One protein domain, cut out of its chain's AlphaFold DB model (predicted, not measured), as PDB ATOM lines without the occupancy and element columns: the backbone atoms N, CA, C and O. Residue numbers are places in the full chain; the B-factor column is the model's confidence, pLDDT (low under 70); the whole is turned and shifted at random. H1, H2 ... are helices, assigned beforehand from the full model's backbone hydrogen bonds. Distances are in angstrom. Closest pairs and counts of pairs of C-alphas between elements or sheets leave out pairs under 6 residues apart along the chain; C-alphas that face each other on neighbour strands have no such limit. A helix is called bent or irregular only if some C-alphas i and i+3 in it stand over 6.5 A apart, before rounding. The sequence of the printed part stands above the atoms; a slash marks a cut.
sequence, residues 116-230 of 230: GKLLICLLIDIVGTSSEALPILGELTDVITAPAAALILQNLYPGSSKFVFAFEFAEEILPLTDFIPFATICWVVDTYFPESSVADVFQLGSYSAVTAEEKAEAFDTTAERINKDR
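Overview. This is residues 116 to 230 of the 230 residues of a protein of Pseudo-nitzschia delicatissima (UniProt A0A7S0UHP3). A small body of helices running back and forth carries one long helical arm: H1, H2 and H3 make an up-and-down bundle, each running against the one before it, and H4 folds back along H1. The short H5 sits by the end of H4, and H6 sticks out with residues 210 to 230, an arm that makes much of the length. The printed part has 115 residues with six named helices, H1 to H6 in order along the chain, and no named strand; the class is all helix. The whole is loose, with a radius of gyration of the C-alphas of 18.0 A, and spans 67 by 23 by 23 A.

Along the chain. Start at the longest helix by residues, H2, residues 138 to 156, 19 residues: find C-alpha 138 at (181.539, 181.251, 68.493) and follow the helix to C-alpha 156, 24.5 A from first to last C-alpha. It has a kink of 43 degrees near residue 145, yet is neither bent nor irregular, but only just: C-alphas 143 and 146 are 6.0 A apart. Before it comes H1, residues 116 to 131, 23.0 A long, from C-alpha 116 at (157.440, 171.211, 75.708). After it come H3, residues 162 to 173, 16.3 A long, H4, residues 182 to 192, 15.1 A long, and H5, residues 197 to 202. H6, residues 212 to 228, runs 24.9 A to C-alpha 228 at (135.379, 151.480, 87.542).

Arrangement. Look first at the hairpin of H2 and H3: they touch at a shallow tilt of 24 degrees, opposite ways, the closest C-alphas being those of Ala 150 and Phe 165, 4.9 A apart. In the hairpin of H1 and H2 the tilt is a shallow 12 degrees, and the closest C-alphas, of Ser 131 and Gly 138, are 4.6 A apart. H4, the hub, touches H1 at a shallow tilt of 21 degrees, opposite ways, with the C-alphas of Cys 121 and Ala 183 4.8 A apart. The hairpin of H3 and H4 only just touches, with 3 pairs of C-alphas within 8 A and with residues 168 to 171 of H3 alone; the closest are Glu 168 and Phe 182, 6.6 A. H4 and H5 touch only at the corner, and only just, with 3 such pairs, the closest C-alphas being those of Val 189 and Ala 199, 6.2 A. H6 touches no helix. In H1, H3, H4, H5 and H6 every O i to N i+4 pair is within hydrogen-bond range; in H2 12 of 15 are.

Size, cuts and confidence. The C-alphas farthest apart are those of Ile 136 and Arg 230, 67.3 A. Without the residues that stand free, 94 residues span 42 by 22 by 20 A. The printed part has no cut, and no link is long. Mean pLDDT of the printed part is 72.2; look for low values under 70 in residues 130 to 141 and 205 to 230, among others.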
ATOM      1  N   GLY A 116     156.986 169.860  75.376       79.56
ATOM      2  CA  GLY A 116     157.440 171.211  75.708       79.56
ATOM      3  C   GLY A 116     158.870 171.206  76.244       79.56
ATOM      4  O   GLY A 116     159.695 172.009  75.811       79.56
ATOM      5  N   LYS A 117     159.193 170.242  77.116       79.12
ATOM      6  CA  LYS A 117     160.574 170.019  77.574       79.12
ATOM      7  C   LYS A 117     161.488 169.595  76.432       79.12
ATOM      8  O   LYS A 117     162.588 170.124  76.326       79.12
ATOM      9  N   LEU A 118     161.010 168.712  75.550       83.56
ATOM     10  CA  LEU A 118     161.753 168.307  74.354       83.56
ATOM     11  C   LEU A 118     162.103 169.511  73.480       83.56
ATOM     12  O   LEU A 118     163.235 169.626  73.025       83.56
ATOM     13  N   LEU A 119     161.139 170.407  73.248       85.25
ATOM     14  CA  LEU A 119     161.362 171.594  72.432       85.25
ATOM     15  C   LEU A 119     162.442 172.489  73.042       85.25
ATOM     16  O   LEU A 119     163.299 172.970  72.312       85.25
ATOM     17  N   ILE A 120     162.427 172.691  74.361       84.56
ATOM     18  CA  ILE A 120     163.469 173.469  75.035       84.56
ATOM     19  C   ILE A 120     164.838 172.782  74.915       84.56
ATOM     20  O   ILE A 120     165.801 173.459  74.578       84.56
ATOM     21  N   CYS A 121     164.927 171.466  75.133       85.62
ATOM     22  CA  CYS A 121     166.177 170.713  75.002       85.62
ATOM     23  C   CYS A 121     166.738 170.814  73.582       85.62
ATOM     24  O   CYS A 121     167.911 171.109  73.397       85.62
ATOM     25  N   LEU A 122     165.870 170.674  72.581       86.25
ATOM     26  CA  LEU A 122     166.244 170.810  71.182       86.25
ATOM     27  C   LEU A 122     166.714 172.232  70.850       86.25
ATOM     28  O   LEU A 122     167.645 172.401  70.072       86.25
ATOM     29  N   LEU A 123     166.072 173.261  71.410       85.12
ATOM     30  CA  LEU A 123     166.503 174.646  71.220       85.12
ATOM     31  C   LEU A 123     167.870 174.905  71.848       85.12
ATOM     32  O   LEU A 123     168.651 175.629  71.249       85.12
ATOM     33  N   ILE A 124     168.150 174.322  73.013       85.44
ATOM     34  CA  ILE A 124     169.458 174.418  73.662       85.44
ATOM     35  C   ILE A 124     170.531 173.789  72.760       85.44
ATOM     36  O   ILE A 124     171.420 174.508  72.318       85.44
ATOM     37  N   ASP A 125     170.350 172.530  72.348       84.81
ATOM     38  CA  ASP A 125     171.319 171.817  71.497       84.81
ATOM     39  C   ASP A 125     171.518 172.499  70.118       84.81
ATOM     40  O   ASP A 125     172.617 172.538  69.559       84.81
ATOM     41  N   ILE A 126     170.456 173.067  69.525       82.62
ATOM     42  CA  ILE A 126     170.550 173.812  68.254       82.62
ATOM     43  C   ILE A 126     171.281 175.145  68.443       82.62
ATOM     44  O   ILE A 126     172.026 175.567  67.560       82.62
ATOM     45  N   VAL A 127     171.046 175.843  69.554       80.44
ATOM     46  CA  VAL A 127     171.702 177.124  69.831       80.44
ATOM     47  C   VAL A 127     173.190 176.912  70.096       80.44
ATOM     48  O   VAL A 127     173.984 177.649  69.505       80.44
ATOM     49  N   GLY A 128     173.555 175.884  70.865       73.12
ATOM     50  CA  GLY A 128     174.944 175.476  71.094       73.12
ATOM     51  C   GLY A 128     175.682 175.211  69.788       73.12
ATOM     52  O   GLY A 128     176.575 175.959  69.389       73.12
ATOM     53  N   THR A 129     175.175 174.263  68.996       71.31
ATOM     54  CA  THR A 129     175.753 173.927  67.680       71.31
ATOM     55  C   THR A 129     175.787 175.087  66.678       71.31
ATOM     56  O   THR A 129     176.618 175.096  65.767       71.31
ATOM     57  N   SER A 130     174.881 176.067  66.786       65.56
ATOM     58  CA  SER A 130     174.834 177.208  65.861       65.56
ATOM     59  C   SER A 130     175.914 178.260  66.120       65.56
ATOM     60  O   SER A 130     176.297 178.971  65.182       65.56
ATOM     61  N   SER A 131     176.427 178.348  67.351       63.75
ATOM     62  CA  SER A 131     177.469 179.313  67.733       63.75
ATOM     63  C   SER A 131     178.818 178.981  67.079       63.75
ATOM     64  O   SER A 131     179.541 179.889  66.664       63.75
ATOM     65  N   GLU A 132     179.074 177.699  66.807       62.53
ATOM     66  CA  GLU A 132     180.276 177.178  66.134       62.53
ATOM     67  C   GLU A 132     180.382 177.527  64.631       62.53
ATOM     68  O   GLU A 132     181.408 177.289  63.983       62.53
ATOM     69  N   ALA A 133     179.343 178.115  64.025       61.66
ATOM     70  CA  ALA A 133     179.328 178.426  62.591       61.66
ATOM     71  C   ALA A 133     180.304 179.551  62.183       61.66
ATOM     72  O   ALA A 133     180.628 179.693  60.997       61.66
ATOM     73  N   LEU A 134     180.774 180.361  63.140       56.81
ATOM     74  CA  LEU A 134     181.721 181.452  62.914       56.81
ATOM     75  C   LEU A 134     183.002 181.233  63.735       56.81
ATOM     76  O   LEU A 134     183.019 181.564  64.924       56.81
ATOM     77  N   PRO A 135     184.104 180.759  63.116       53.66
ATOM     78  CA  PRO A 135     185.367 180.593  63.826       53.66
ATOM     79  C   PRO A 135     185.798 181.945  64.415       53.66
ATOM     80  O   PRO A 135     185.803 182.944  63.692       53.66
ATOM     81  N   ILE A 136     186.155 181.972  65.708       58.44
ATOM     82  CA  ILE A 136     186.532 183.140  66.545       58.44
ATOM     83  C   ILE A 136     185.358 183.868  67.239       58.44
ATOM     84  O   ILE A 136     185.539 184.351  68.355       58.44
ATOM     85  N   LEU A 137     184.166 183.971  66.635       58.06
ATOM     86  CA  LEU A 137     183.003 184.610  67.288       58.06
ATOM     87  C   LEU A 137     182.155 183.623  68.101       58.06
ATOM     88  O   LEU A 137     181.552 184.051  69.087       58.06
ATOM     89  N   GLY A 138     182.145 182.342  67.716       61.88
ATOM     90  CA  GLY A 138     181.539 181.251  68.493       61.88
ATOM     91  C   GLY A 138     182.127 181.171  69.898       61.88
ATOM     92  O   GLY A 138     181.442 181.509  70.854       61.88
ATOM     93  N   GLU A 139     183.448 180.986  69.989       64.94
ATOM     94  CA  GLU A 139     184.183 180.849  71.263       64.94
ATOM     95  C   GLU A 139     183.983 182.013  72.266       64.94
ATOM     96  O   GLU A 139     184.076 181.844  73.482       64.94
ATOM     97  N   LEU A 140     183.732 183.238  71.782       68.88
ATOM     98  CA  LEU A 140     183.438 184.401  72.640       68.88
ATOM     99  C   LEU A 140     181.994 184.404  73.149       68.88
ATOM    100  O   LEU A 140     181.707 184.954  74.215       68.88
ATOM    101  N   THR A 141     181.094 183.833  72.358       67.19
ATOM    102  CA  THR A 141     179.668 183.729  72.653       67.19
ATOM    103  C   THR A 141     179.424 182.638  73.696       67.19
ATOM    104  O   THR A 141     178.602 182.844  74.592       67.19
ATOM    105  N   ASP A 142     180.238 181.581  73.711       70.06
ATOM    106  CA  ASP A 142     180.162 180.471  74.677       70.06
ATOM    107  C   ASP A 142     180.382 180.920  76.128       70.06
ATOM    108  O   ASP A 142     179.814 180.355  77.058       70.06
ATOM    109  N   VAL A 143     181.095 182.029  76.358       77.12
ATOM    110  CA  VAL A 143     181.257 182.622  77.704       77.12
ATOM    111  C   VAL A 143     179.914 183.027  78.326       77.12
ATOM    112  O   VAL A 143     179.781 183.043  79.552       77.12
ATOM    113  N   ILE A 144     178.923 183.378  77.505       80.50
ATOM    114  CA  ILE A 144     177.581 183.786  77.945       80.50
ATOM    115  C   ILE A 144     176.565 182.674  77.668       80.50
ATOM    116  O   ILE A 144     175.697 182.427  78.508       80.50
ATOM    117  N   THR A 145     176.682 181.990  76.530       78.81
ATOM    118  CA  THR A 145     175.749 180.941  76.106       78.81
ATOM    119  C   THR A 145     175.906 179.672  76.933       78.81
ATOM    120  O   THR A 145     174.895 179.200  77.441       78.81
ATOM    121  N   ALA A 146     177.128 179.208  77.222       85.06
ATOM    122  CA  ALA A 146     177.352 178.030  78.066       85.06
ATOM    123  C   ALA A 146     176.723 178.159  79.467       85.06
ATOM    124  O   ALA A 146     175.976 177.269  79.886       85.06
ATOM    125  N   PRO A 147     176.939 179.255  80.233       83.75
ATOM    126  CA  PRO A 147     176.273 179.393  81.523       83.75
ATOM    127  C   PRO A 147     174.763 179.610  81.377       83.75
ATOM    128  O   PRO A 147     174.015 179.182  82.253       83.75
ATOM    129  N   ALA A 148     174.285 180.245  80.302       85.56
ATOM    130  CA  ALA A 148     172.851 180.400  80.065       85.56
ATOM    131  C   ALA A 148     172.169 179.051  79.780       85.56
ATOM    132  O   ALA A 148     171.173 178.742  80.433       85.56
ATOM    133  N   ALA A 149     172.721 178.236  78.879       85.19
ATOM    134  CA  ALA A 149     172.252 176.894  78.540       85.19
ATOM    135  C   ALA A 149     172.223 175.989  79.777       85.19
ATOM    136  O   ALA A 149     171.165 175.476  80.148       85.19
ATOM    137  N   ALA A 150     173.332 175.937  80.522       86.00
ATOM    138  CA  ALA A 150     173.433 175.168  81.757       86.00
ATOM    139  C   ALA A 150     172.407 175.607  82.818       86.00
ATOM    140  O   ALA A 150     171.812 174.764  83.495       86.00
ATOM    141  N   LEU A 151     172.138 176.912  82.958       86.25
ATOM    142  CA  LEU A 151     171.097 177.416  83.862       86.25
ATOM    143  C   LEU A 151     169.682 177.072  83.381       86.25
ATOM    144  O   LEU A 151     168.835 176.713  84.200       86.25
ATOM    145  N   ILE A 152     169.402 177.177  82.081       86.12
ATOM    146  CA  ILE A 152     168.097 176.820  81.509       86.12
ATOM    147  C   ILE A 152     167.843 175.322  81.703       86.12
ATOM    148  O   ILE A 152     166.767 174.952  82.175       86.12
ATOM    149  N   LEU A 153     168.837 174.471  81.443       85.06
ATOM    150  CA  LEU A 153     168.744 173.027  81.644       85.06
ATOM    151  C   LEU A 153     168.580 172.660  83.129       85.06
ATOM    152  O   LEU A 153     167.751 171.820  83.481       85.06
ATOM    153  N   GLN A 154     169.302 173.337  84.026       83.88
ATOM    154  CA  GLN A 154     169.160 173.162  85.475       83.88
ATOM    155  C   GLN A 154     167.769 173.578  85.981       83.88
ATOM    156  O   GLN A 154     167.244 172.957  86.907       83.88
ATOM    157  N   ASN A 155     167.166 174.607  85.382       82.44
ATOM    158  CA  ASN A 155     165.797 175.034  85.681       82.44
ATOM    159  C   ASN A 155     164.747 174.081  85.094       82.44
ATOM    160  O   ASN A 155     163.676 173.918  85.676       82.44
ATOM    161  N   LEU A 156     165.049 173.448  83.959       79.31
ATOM    162  CA  LEU A 156     164.190 172.452  83.323       79.31
ATOM    163  C   LEU A 156     164.085 171.162  84.148       79.31
ATOM    164  O   LEU A 156     163.017 170.549  84.212       79.31
ATOM    165  N   TYR A 157     165.183 170.786  84.809       80.88
ATOM    166  CA  TYR A 157     165.266 169.644  85.718       80.88
ATOM    167  C   TYR A 157     165.551 170.112  87.154       80.88
ATOM    168  O   TYR A 157     166.688 170.028  87.630       80.88
ATOM    169  N   PRO A 158     164.533 170.611  87.881       68.88
ATOM    170  CA  PRO A 158     164.717 171.072  89.249       68.88
ATOM    171  C   PRO A 158     165.147 169.910  90.153       68.88
ATOM    172  O   PRO A 158     164.492 168.871  90.206       68.88
ATOM    173  N   GLY A 159     166.254 170.098  90.873       69.62
ATOM    174  CA  GLY A 159     166.842 169.056  91.720       69.62
ATOM    175  C   GLY A 159     167.768 168.086  90.984       69.62
ATOM    176  O   GLY A 159     168.216 167.126  91.606       69.62
ATOM    177  N   SER A 160     168.082 168.337  89.706       80.44
ATOM    178  CA  SER A 160     169.115 167.578  89.006       80.44
ATOM    179  C   SER A 160     170.499 167.841  89.590       80.44
ATOM    180  O   SER A 160     170.765 168.847  90.261       80.44
ATOM    181  N   SER A 161     171.393 166.891  89.357       80.69
ATOM    182  CA  SER A 161     172.730 166.919  89.917       80.69
ATOM    183  C   SER A 161     173.534 168.079  89.336       80.69
ATOM    184  O   SER A 161     173.430 168.384  88.150       80.69
ATOM    185  N   LYS A 162     174.451 168.649  90.127       82.00
ATOM    186  CA  LYS A 162     175.423 169.651  89.639       82.00
ATOM    187  C   LYS A 162     176.260 169.139  88.462       82.00
ATOM    188  O   LYS A 162     176.833 169.938  87.730       82.00
ATOM    189  N   PHE A 163     176.336 167.817  88.295       83.56
ATOM    190  CA  PHE A 163     176.948 167.190  87.131       83.56
ATOM    191  C   PHE A 163     176.231 167.541  85.827       83.56
ATOM    192  O   PHE A 163     176.920 167.751  84.844       83.56
ATOM    193  N   VAL A 164     174.900 167.665  85.811       84.75
ATOM    194  CA  VAL A 164     174.143 168.053  84.606       84.75
ATOM    195  C   VAL A 164     174.526 169.467  84.180       84.75
ATOM    196  O   VAL A 164     174.904 169.674  83.035       84.75
ATOM    197  N   PHE A 165     174.546 170.411  85.124       86.75
ATOM    198  CA  PHE A 165     175.010 171.778  84.875       86.75
ATOM    199  C   PHE A 165     176.459 171.819  84.374       86.75
ATOM    200  O   PHE A 165     176.767 172.506  83.409       86.75
ATOM    201  N   ALA A 166     177.361 171.102  85.049       86.44
ATOM    202  CA  ALA A 166     178.775 171.120  84.701       86.44
ATOM    203  C   ALA A 166     179.056 170.455  83.350       86.44
ATOM    204  O   ALA A 166     179.993 170.866  82.681       86.44
ATOM    205  N   PHE A 167     178.282 169.435  82.976       89.06
ATOM    206  CA  PHE A 167     178.454 168.719  81.718       89.06
ATOM    207  C   PHE A 167     177.927 169.535  80.539       89.06
ATOM    208  O   PHE A 167     178.665 169.702  79.584       89.06
ATOM    209  N   GLU A 168     176.739 170.130  80.667       88.19
ATOM    210  CA  GLU A 168     176.191 171.079  79.687       88.19
ATOM    211  C   GLU A 168     177.125 172.281  79.489       88.19
ATOM    212  O   GLU A 168     177.500 172.636  78.383       88.19
ATOM    213  N   PHE A 169     177.598 172.877  80.587       88.75
ATOM    214  CA  PHE A 169     178.562 173.973  80.516       88.75
ATOM    215  C   PHE A 169     179.894 173.545  79.883       88.75
ATOM    216  O   PHE A 169     180.532 174.334  79.194       88.75
ATOM    217  N   ALA A 170     180.353 172.324  80.176       87.38
ATOM    218  CA  ALA A 170     181.602 171.804  79.638       87.38
ATOM    219  C   ALA A 170     181.489 171.453  78.155       87.38
ATOM    220  O   ALA A 170     182.481 171.597  77.454       87.38
ATOM    221  N   GLU A 171     180.327 170.986  77.707       84.19
ATOM    222  CA  GLU A 171     180.057 170.717  76.301       84.19
ATOM    223  C   GLU A 171     180.179 171.999  75.476       84.19
ATOM    224  O   GLU A 171     180.928 172.001  74.510       84.19
ATOM    225  N   GLU A 172     179.547 173.077  75.943       81.25
ATOM    226  CA  GLU A 172     179.472 174.370  75.250       81.25
ATOM    227  C   GLU A 172     180.769 175.193  75.328       81.25
ATOM    228  O   GLU A 172     181.034 176.040  74.489       81.25
ATOM    229  N   ILE A 173     181.585 175.024  76.377       81.12
ATOM    230  CA  ILE A 173     182.839 175.794  76.521       81.12
ATOM    231  C   ILE A 173     184.032 175.131  75.829       81.12
ATOM    232  O   ILE A 173     185.104 175.735  75.709       81.12
ATOM    233  N   LEU A 174     183.899 173.852  75.481       79.94
ATOM    234  CA  LEU A 174     184.952 173.090  74.839       79.94
ATOM    235  C   LEU A 174     184.651 173.019  73.340       79.94
ATOM    236  O   LEU A 174     183.752 172.282  72.940       79.94
ATOM    237  N   PRO A 175     185.464 173.673  72.490       67.00
ATOM    238  CA  PRO A 175     185.317 173.485  71.058       67.00
ATOM    239  C   PRO A 175     185.499 171.995  70.755       67.00
ATOM    240  O   PRO A 175     186.434 171.374  71.280       67.00
ATOM    241  N   LEU A 176     184.632 171.443  69.897       65.50
ATOM    242  CA  LEU A 176     184.530 170.031  69.463       65.50
ATOM    243  C   LEU A 176     183.517 169.159  70.221       65.50
ATOM    244  O   LEU A 176     183.186 168.087  69.700       65.50
ATOM    245  N   THR A 177     183.049 169.542  71.413       71.44
ATOM    246  CA  THR A 177     182.045 168.741  72.138       71.44
ATOM    247  C   THR A 177     180.605 169.085  71.785       71.44
ATOM    248  O   THR A 177     179.755 168.219  71.977       71.44
ATOM    249  N   ASP A 178     180.375 170.221  71.123       64.69
ATOM    250  CA  ASP A 178     179.057 170.758  70.730       64.69
ATOM    251  C   ASP A 178     178.253 169.847  69.786       64.69
ATOM    252  O   ASP A 178     177.109 170.117  69.451       64.69
ATOM    253  N   PHE A 179     178.836 168.754  69.282       72.38
ATOM    254  CA  PHE A 179     178.095 167.773  68.482       72.38
ATOM    255  C   PHE A 179     177.205 166.853  69.335       72.38
ATOM    256  O   PHE A 179     176.376 166.121  68.785       72.38
ATOM    257  N   ILE A 180     177.408 166.798  70.650       82.19
ATOM    258  CA  ILE A 180     176.719 165.855  71.528       82.19
ATOM    259  C   ILE A 180     175.438 166.520  72.032       82.19
ATOM    260  O   ILE A 180     175.541 167.323  72.932       82.19
ATOM    261  N   PRO A 181     174.226 166.150  71.579       87.31
ATOM    262  CA  PRO A 181     172.998 166.814  72.027       87.31
ATOM    263  C   PRO A 181     172.638 166.422  73.475       87.31
ATOM    264  O   PRO A 181     171.772 165.562  73.704       87.31
ATOM    265  N   PHE A 182     173.357 166.961  74.466       88.94
ATOM    266  CA  PHE A 182     173.287 166.535  75.860       88.94
ATOM    267  C   PHE A 182     171.935 166.878  76.481       88.94
ATOM    268  O   PHE A 182     171.350 166.019  77.153       88.94
ATOM    269  N   ALA A 183     171.365 168.047  76.180       87.69
ATOM    270  CA  ALA A 183     170.049 168.425  76.677       87.69
ATOM    271  C   ALA A 183     168.965 167.454  76.178       87.69
ATOM    272  O   ALA A 183     168.114 167.005  76.960       87.69
ATOM    273  N   THR A 184     169.009 167.057  74.901       88.44
ATOM    274  CA  THR A 184     168.101 166.038  74.347       88.44
ATOM    275  C   THR A 184     168.343 164.659  74.961       88.44
ATOM    276  O   THR A 184     167.380 163.939  75.238       88.44
ATOM    277  N   ILE A 185     169.593 164.279  75.246       87.50
ATOM    278  CA  ILE A 185     169.906 163.026  75.953       87.50
ATOM    279  C   ILE A 185     169.288 163.031  77.354       87.50
ATOM    280  O   ILE A 185     168.656 162.042  77.735       87.50
ATOM    281  N   CYS A 186     169.398 164.131  78.103       85.25
ATOM    282  CA  CYS A 186     168.757 164.270  79.411       85.25
ATOM    283  C   CYS A 186     167.241 164.051  79.326       85.25
ATOM    284  O   CYS A 186     166.684 163.327  80.152       85.25
ATOM    285  N   TRP A 187     166.587 164.594  78.295       85.88
ATOM    286  CA  TRP A 187     165.156 164.382  78.063       85.88
ATOM    287  C   TRP A 187     164.813 162.930  77.729       85.88
ATOM    288  O   TRP A 187     163.835 162.391  78.251       85.88
ATOM    289  N   VAL A 188     165.614 162.264  76.891       84.19
ATOM    290  CA  VAL A 188     165.413 160.845  76.553       84.19
ATOM    291  C   VAL A 188     165.571 159.969  77.795       84.19
ATOM    292  O   VAL A 188     164.766 159.059  78.005       84.19
ATOM    293  N   VAL A 189     166.578 160.242  78.626       83.44
ATOM    294  CA  VAL A 189     166.816 159.508  79.875       83.44
ATOM    295  C   VAL A 189     165.666 159.725  80.860       83.44
ATOM    296  O   VAL A 189     165.164 158.742  81.396       83.44
ATOM    297  N   ASP A 190     165.191 160.960  81.041       81.38
ATOM    298  CA  ASP A 190     164.033 161.262  81.901       81.38
ATOM    299  C   ASP A 190     162.736 160.604  81.390       81.38
ATOM    300  O   ASP A 190     161.960 160.040  82.161       81.38
ATOM    301  N   THR A 191     162.510 160.628  80.073       79.12
ATOM    302  CA  THR A 191     161.252 160.176  79.459       79.12
ATOM    303  C   THR A 191     161.168 158.655  79.322       79.12
ATOM    304  O   THR A 191     160.133 158.064  79.625       79.12
ATOM    305  N   TYR A 192     162.235 158.005  78.848       77.56
ATOM    306  CA  TYR A 192     162.223 156.579  78.498       77.56
ATOM    307  C   TYR A 192     162.968 155.695  79.500       77.56
ATOM    308  O   TYR A 192     162.658 154.507  79.602       77.56
ATOM    309  N   PHE A 193     163.933 156.244  80.246       78.06
ATOM    310  CA  PHE A 193     164.788 155.479  81.160       78.06
ATOM    311  C   PHE A 193     164.894 156.075  82.582       78.06
ATOM    312  O   PHE A 193     166.002 156.102  83.136       78.06
ATOM    313  N   PRO A 194     163.779 156.479  83.228       69.69
ATOM    314  CA  PRO A 194     163.810 157.114  84.553       69.69
ATOM    315  C   PRO A 194     164.337 156.187  85.663       69.69
ATOM    316  O   PRO A 194     164.821 156.647  86.691       69.69
ATOM    317  N   GLU A 195     164.285 154.868  85.454       64.88
ATOM    318  CA  GLU A 195     164.773 153.874  86.417       64.88
ATOM    319  C   GLU A 195     166.243 153.476  86.223       64.88
ATOM    320  O   GLU A 195     166.766 152.631  86.951       64.88
ATOM    321  N   SER A 196     166.923 154.055  85.234       75.38
ATOM    322  CA  SER A 196     168.310 153.709  84.932       75.38
ATOM    323  C   SER A 196     169.291 154.277  85.961       75.38
ATOM    324  O   SER A 196     169.091 155.355  86.516       75.38
ATOM    325  N   SER A 197     170.432 153.602  86.147       78.75
ATOM    326  CA  SER A 197     171.539 154.133  86.962       78.75
ATOM    327  C   SER A 197     172.060 155.478  86.442       78.75
ATOM    328  O   SER A 197     172.646 156.248  87.192       78.75
ATOM    329  N   VAL A 198     171.840 155.760  85.157       74.50
ATOM    330  CA  VAL A 198     172.206 157.019  84.504       74.50
ATOM    331  C   VAL A 198     171.285 158.152  84.966       74.50
ATOM    332  O   VAL A 198     171.774 159.220  85.329       74.50
ATOM    333  N   ALA A 199     169.974 157.901  85.041       75.12
ATOM    334  CA  ALA A 199     169.013 158.843  85.614       75.12
ATOM    335  C   ALA A 199     169.319 159.135  87.092       75.12
ATOM    336  O   ALA A 199     169.274 160.290  87.501       75.12
ATOM    337  N   ASP A 200     169.736 158.128  87.868       78.00
ATOM    338  CA  ASP A 200     170.121 158.310  89.275       78.00
ATOM    339  C   ASP A 200     171.389 159.167  89.437       78.00
ATOM    340  O   ASP A 200     171.451 160.033  90.313       78.00
ATOM    341  N   VAL A 201     172.399 158.957  88.585       80.25
ATOM    342  CA  VAL A 201     173.658 159.730  88.590       80.25
ATOM    343  C   VAL A 201     173.409 161.195  88.242       80.25
ATOM    344  O   VAL A 201     173.930 162.097  88.906       80.25
ATOM    345  N   PHE A 202     172.595 161.437  87.219       81.44
ATOM    346  CA  PHE A 202     172.239 162.785  86.795       81.44
ATOM    347  C   PHE A 202     171.110 163.399  87.629       81.44
ATOM    348  O   PHE A 202     170.863 164.601  87.534       81.44
ATOM    349  N   GLN A 203     170.477 162.604  88.495       76.81
ATOM    350  CA  GLN A 203     169.276 162.971  89.245       76.81
ATOM    351  C   GLN A 203     168.191 163.527  88.304       76.81
ATOM    352  O   GLN A 203     167.561 164.543  88.586       76.81
ATOM    353  N   LEU A 204     168.028 162.871  87.150       72.06
ATOM    354  CA  LEU A 204     167.018 163.180  86.140       72.06
ATOM    355  C   LEU A 204     165.714 162.468  86.506       72.06
ATOM    356  O   LEU A 204     165.722 161.303  86.900       72.06
ATOM    357  N   GLY A 205     164.599 163.182  86.387       61.28
ATOM    358  CA  GLY A 205     163.311 162.784  86.951       61.28
ATOM    359  C   GLY A 205     162.996 163.539  88.233       61.28
ATOM    360  O   GLY A 205     163.897 163.951  88.957       61.28
ATOM    361  N   SER A 206     161.701 163.781  88.491       50.75
ATOM    362  CA  SER A 206     161.249 164.538  89.669       50.75
ATOM    363  C   SER A 206     161.908 164.048  90.957       50.75
ATOM    364  O   SER A 206     161.402 163.149  91.625       50.75
ATOM    365  N   TYR A 207     162.908 164.798  91.393       48.72
ATOM    366  CA  TYR A 207     162.992 165.279  92.760       48.72
ATOM    367  C   TYR A 207     162.181 166.567  92.888       48.72
ATOM    368  O   TYR A 207     162.634 167.570  93.432       48.72
ATOM    369  N   SER A 208     160.939 166.542  92.406       36.22
ATOM    370  CA  SER A 208     159.956 167.462  92.945       36.22
ATOM    371  C   SER A 208     159.835 167.093  94.418       36.22
ATOM    372  O   SER A 208     159.631 165.922  94.753       36.22
ATOM    373  N   ALA A 209     159.941 168.073  95.314       37.16
ATOM    374  CA  ALA A 209     159.164 167.980  96.534       37.16
ATOM    375  C   ALA A 209     157.734 167.808  96.036       37.16
ATOM    376  O   ALA A 209     157.115 168.780  95.620       37.16
ATOM    377  N   VAL A 210     157.268 166.565  95.936       39.59
ATOM    378  CA  VAL A 210     155.859 166.300  95.736       39.59
ATOM    379  C   VAL A 210     155.247 166.937  96.967       39.59
ATOM    380  O   VAL A 210     155.351 166.394  98.073       39.59
ATOM    381  N   THR A 211     154.736 168.160  96.825       48.34
ATOM    382  CA  THR A 211     153.835 168.697  97.826       48.34
ATOM    383  C   THR A 211     152.769 167.627  97.955       48.34
ATOM    384  O   THR A 211     152.321 167.057  96.961       48.34
ATOM    385  N   ALA A 212     152.468 167.245  99.194       45.78
ATOM    386  CA  ALA A 212     151.639 166.080  99.504       45.78
ATOM    387  C   ALA A 212     150.297 166.055  98.735       45.78
ATOM    388  O   ALA A 212     149.682 165.001  98.597       45.78
ATOM    389  N   GLU A 213     149.900 167.211  98.210       50.03
ATOM    390  CA  GLU A 213     148.794 167.506  97.308       50.03
ATOM    391  C   GLU A 213     148.868 166.752  95.962       50.03
ATOM    392  O   GLU A 213     147.913 166.072  95.605       50.03
ATOM    393  N   GLU A 214     150.002 166.749  95.249       52.03
ATOM    394  CA  GLU A 214     150.098 166.122  93.912       52.03
ATOM    395  C   GLU A 214     150.140 164.579  94.005       52.03
ATOM    396  O   GLU A 214     149.624 163.864  93.144       52.03
ATOM    397  N   LYS A 215     150.664 164.044  95.122       46.50
ATOM    398  CA  LYS A 215     150.585 162.606  95.449       46.50
ATOM    399  C   LYS A 215     149.149 162.167  95.747       46.50
ATOM    400  O   LYS A 215     148.798 161.021  95.467       46.50
ATOM    401  N   ALA A 216     148.338 163.050  96.332       53.12
ATOM    402  CA  ALA A 216     146.948 162.754  96.657       53.12
ATOM    403  C   ALA A 216     146.086 162.664  95.387       53.12
ATOM    404  O   ALA A 216     145.298 161.729  95.264       53.12
ATOM    405  N   GLU A 217     146.296 163.549  94.410       56.97
ATOM    406  CA  GLU A 217     145.538 163.543  93.149       56.97
ATOM    407  C   GLU A 217     145.878 162.347  92.240       56.97
ATOM    408  O   GLU A 217     144.987 161.743  91.635       56.97
ATOM    409  N   ALA A 218     147.151 161.939  92.183       52.78
ATOM    410  CA  ALA A 218     147.576 160.767  91.408       52.78
ATOM    411  C   ALA A 218     147.070 159.438  92.009       52.78
ATOM    412  O   ALA A 218     146.769 158.481  91.285       52.78
ATOM    413  N   PHE A 219     146.952 159.370  93.339       56.44
ATOM    414  CA  PHE A 219     146.412 158.198  94.025       56.44
ATOM    415  C   PHE A 219     144.889 158.099  93.868       56.44
ATOM    416  O   PHE A 219     144.371 157.003  93.658       56.44
ATOM    417  N   ASP A 220     144.185 159.234  93.889       54.62
ATOM    418  CA  ASP A 220     142.730 159.294  93.715       54.62
ATOM    419  C   ASP A 220     142.306 158.889  92.296       54.62
ATOM    420  O   ASP A 220     141.464 158.010  92.110       54.62
ATOM    421  N   THR A 221     142.998 159.399  91.274       58.78
ATOM    422  CA  THR A 221     142.749 159.001  89.874       58.78
ATOM    423  C   THR A 221     143.067 157.529  89.593       58.78
ATOM    424  O   THR A 221     142.433 156.910  88.735       58.78
ATOM    425  N   THR A 222     144.015 156.933  90.321       57.44
ATOM    426  CA  THR A 222     144.315 155.495  90.223       57.44
ATOM    427  C   THR A 222     143.256 154.652  90.945       57.44
ATOM    428  O   THR A 222     142.822 153.626  90.417       57.44
ATOM    429  N   ALA A 223     142.784 155.096  92.112       57.00
ATOM    430  CA  ALA A 223     141.718 154.437  92.864       57.00
ATOM    431  C   ALA A 223     140.367 154.480  92.127       57.00
ATOM    432  O   ALA A 223     139.644 153.480  92.108       57.00
ATOM    433  N   GLU A 224     140.047 155.592  91.461       58.56
ATOM    434  CA  GLU A 224     138.826 155.741  90.665       58.56
ATOM    435  C   GLU A 224     138.807 154.779  89.466       58.56
ATOM    436  O   GLU A 224     137.789 154.142  89.191       58.56
ATOM    437  N   ARG A 225     139.949 154.600  88.789       53.00
ATOM    438  CA  ARG A 225     140.077 153.638  87.680       53.00
ATOM    439  C   ARG A 225     139.887 152.194  88.141       53.00
ATOM    440  O   ARG A 225     139.127 151.460  87.522       53.00
ATOM    441  N   ILE A 226     140.491 151.811  89.267       59.50
ATOM    442  CA  ILE A 226     140.365 150.456  89.831       59.50
ATOM    443  C   ILE A 226     138.922 150.149  90.265       59.50
ATOM    444  O   ILE A 226     138.482 149.006  90.172       59.50
ATOM    445  N   ASN A 227     138.169 151.153  90.721       58.91
ATOM    446  CA  ASN A 227     136.769 150.983  91.116       58.91
ATOM    447  C   ASN A 227     135.798 150.946  89.921       58.91
ATOM    448  O   ASN A 227     134.693 150.434  90.043       58.91
ATOM    449  N   LYS A 228     136.194 151.484  88.764       53.91
ATOM    450  CA  LYS A 228     135.379 151.480  87.542       53.91
ATOM    451  C   LYS A 228     135.473 150.168  86.756       53.91
ATOM    452  O   LYS A 228     134.554 149.850  86.007       53.91
ATOM    453  N   ASP A 229     136.552 149.417  86.963       53.75
ATOM    454  CA  ASP A 229     136.821 148.129  86.313       53.75
ATOM    455  C   ASP A 229     136.364 146.911  87.151       53.75
ATOM    456  O   ASP A 229     136.687 145.768  86.814       53.75
ATOM    457  N   ARG A 230     135.621 147.136  88.245       48.25
ATOM    458  CA  ARG A 230     135.084 146.104  89.147       48.25
ATOM    459  C   ARG A 230     133.559 146.073  89.127       48.25
ATOM    460  O   ARG A 230     133.018 144.949  89.229       48.25
TER     461      ARG A 230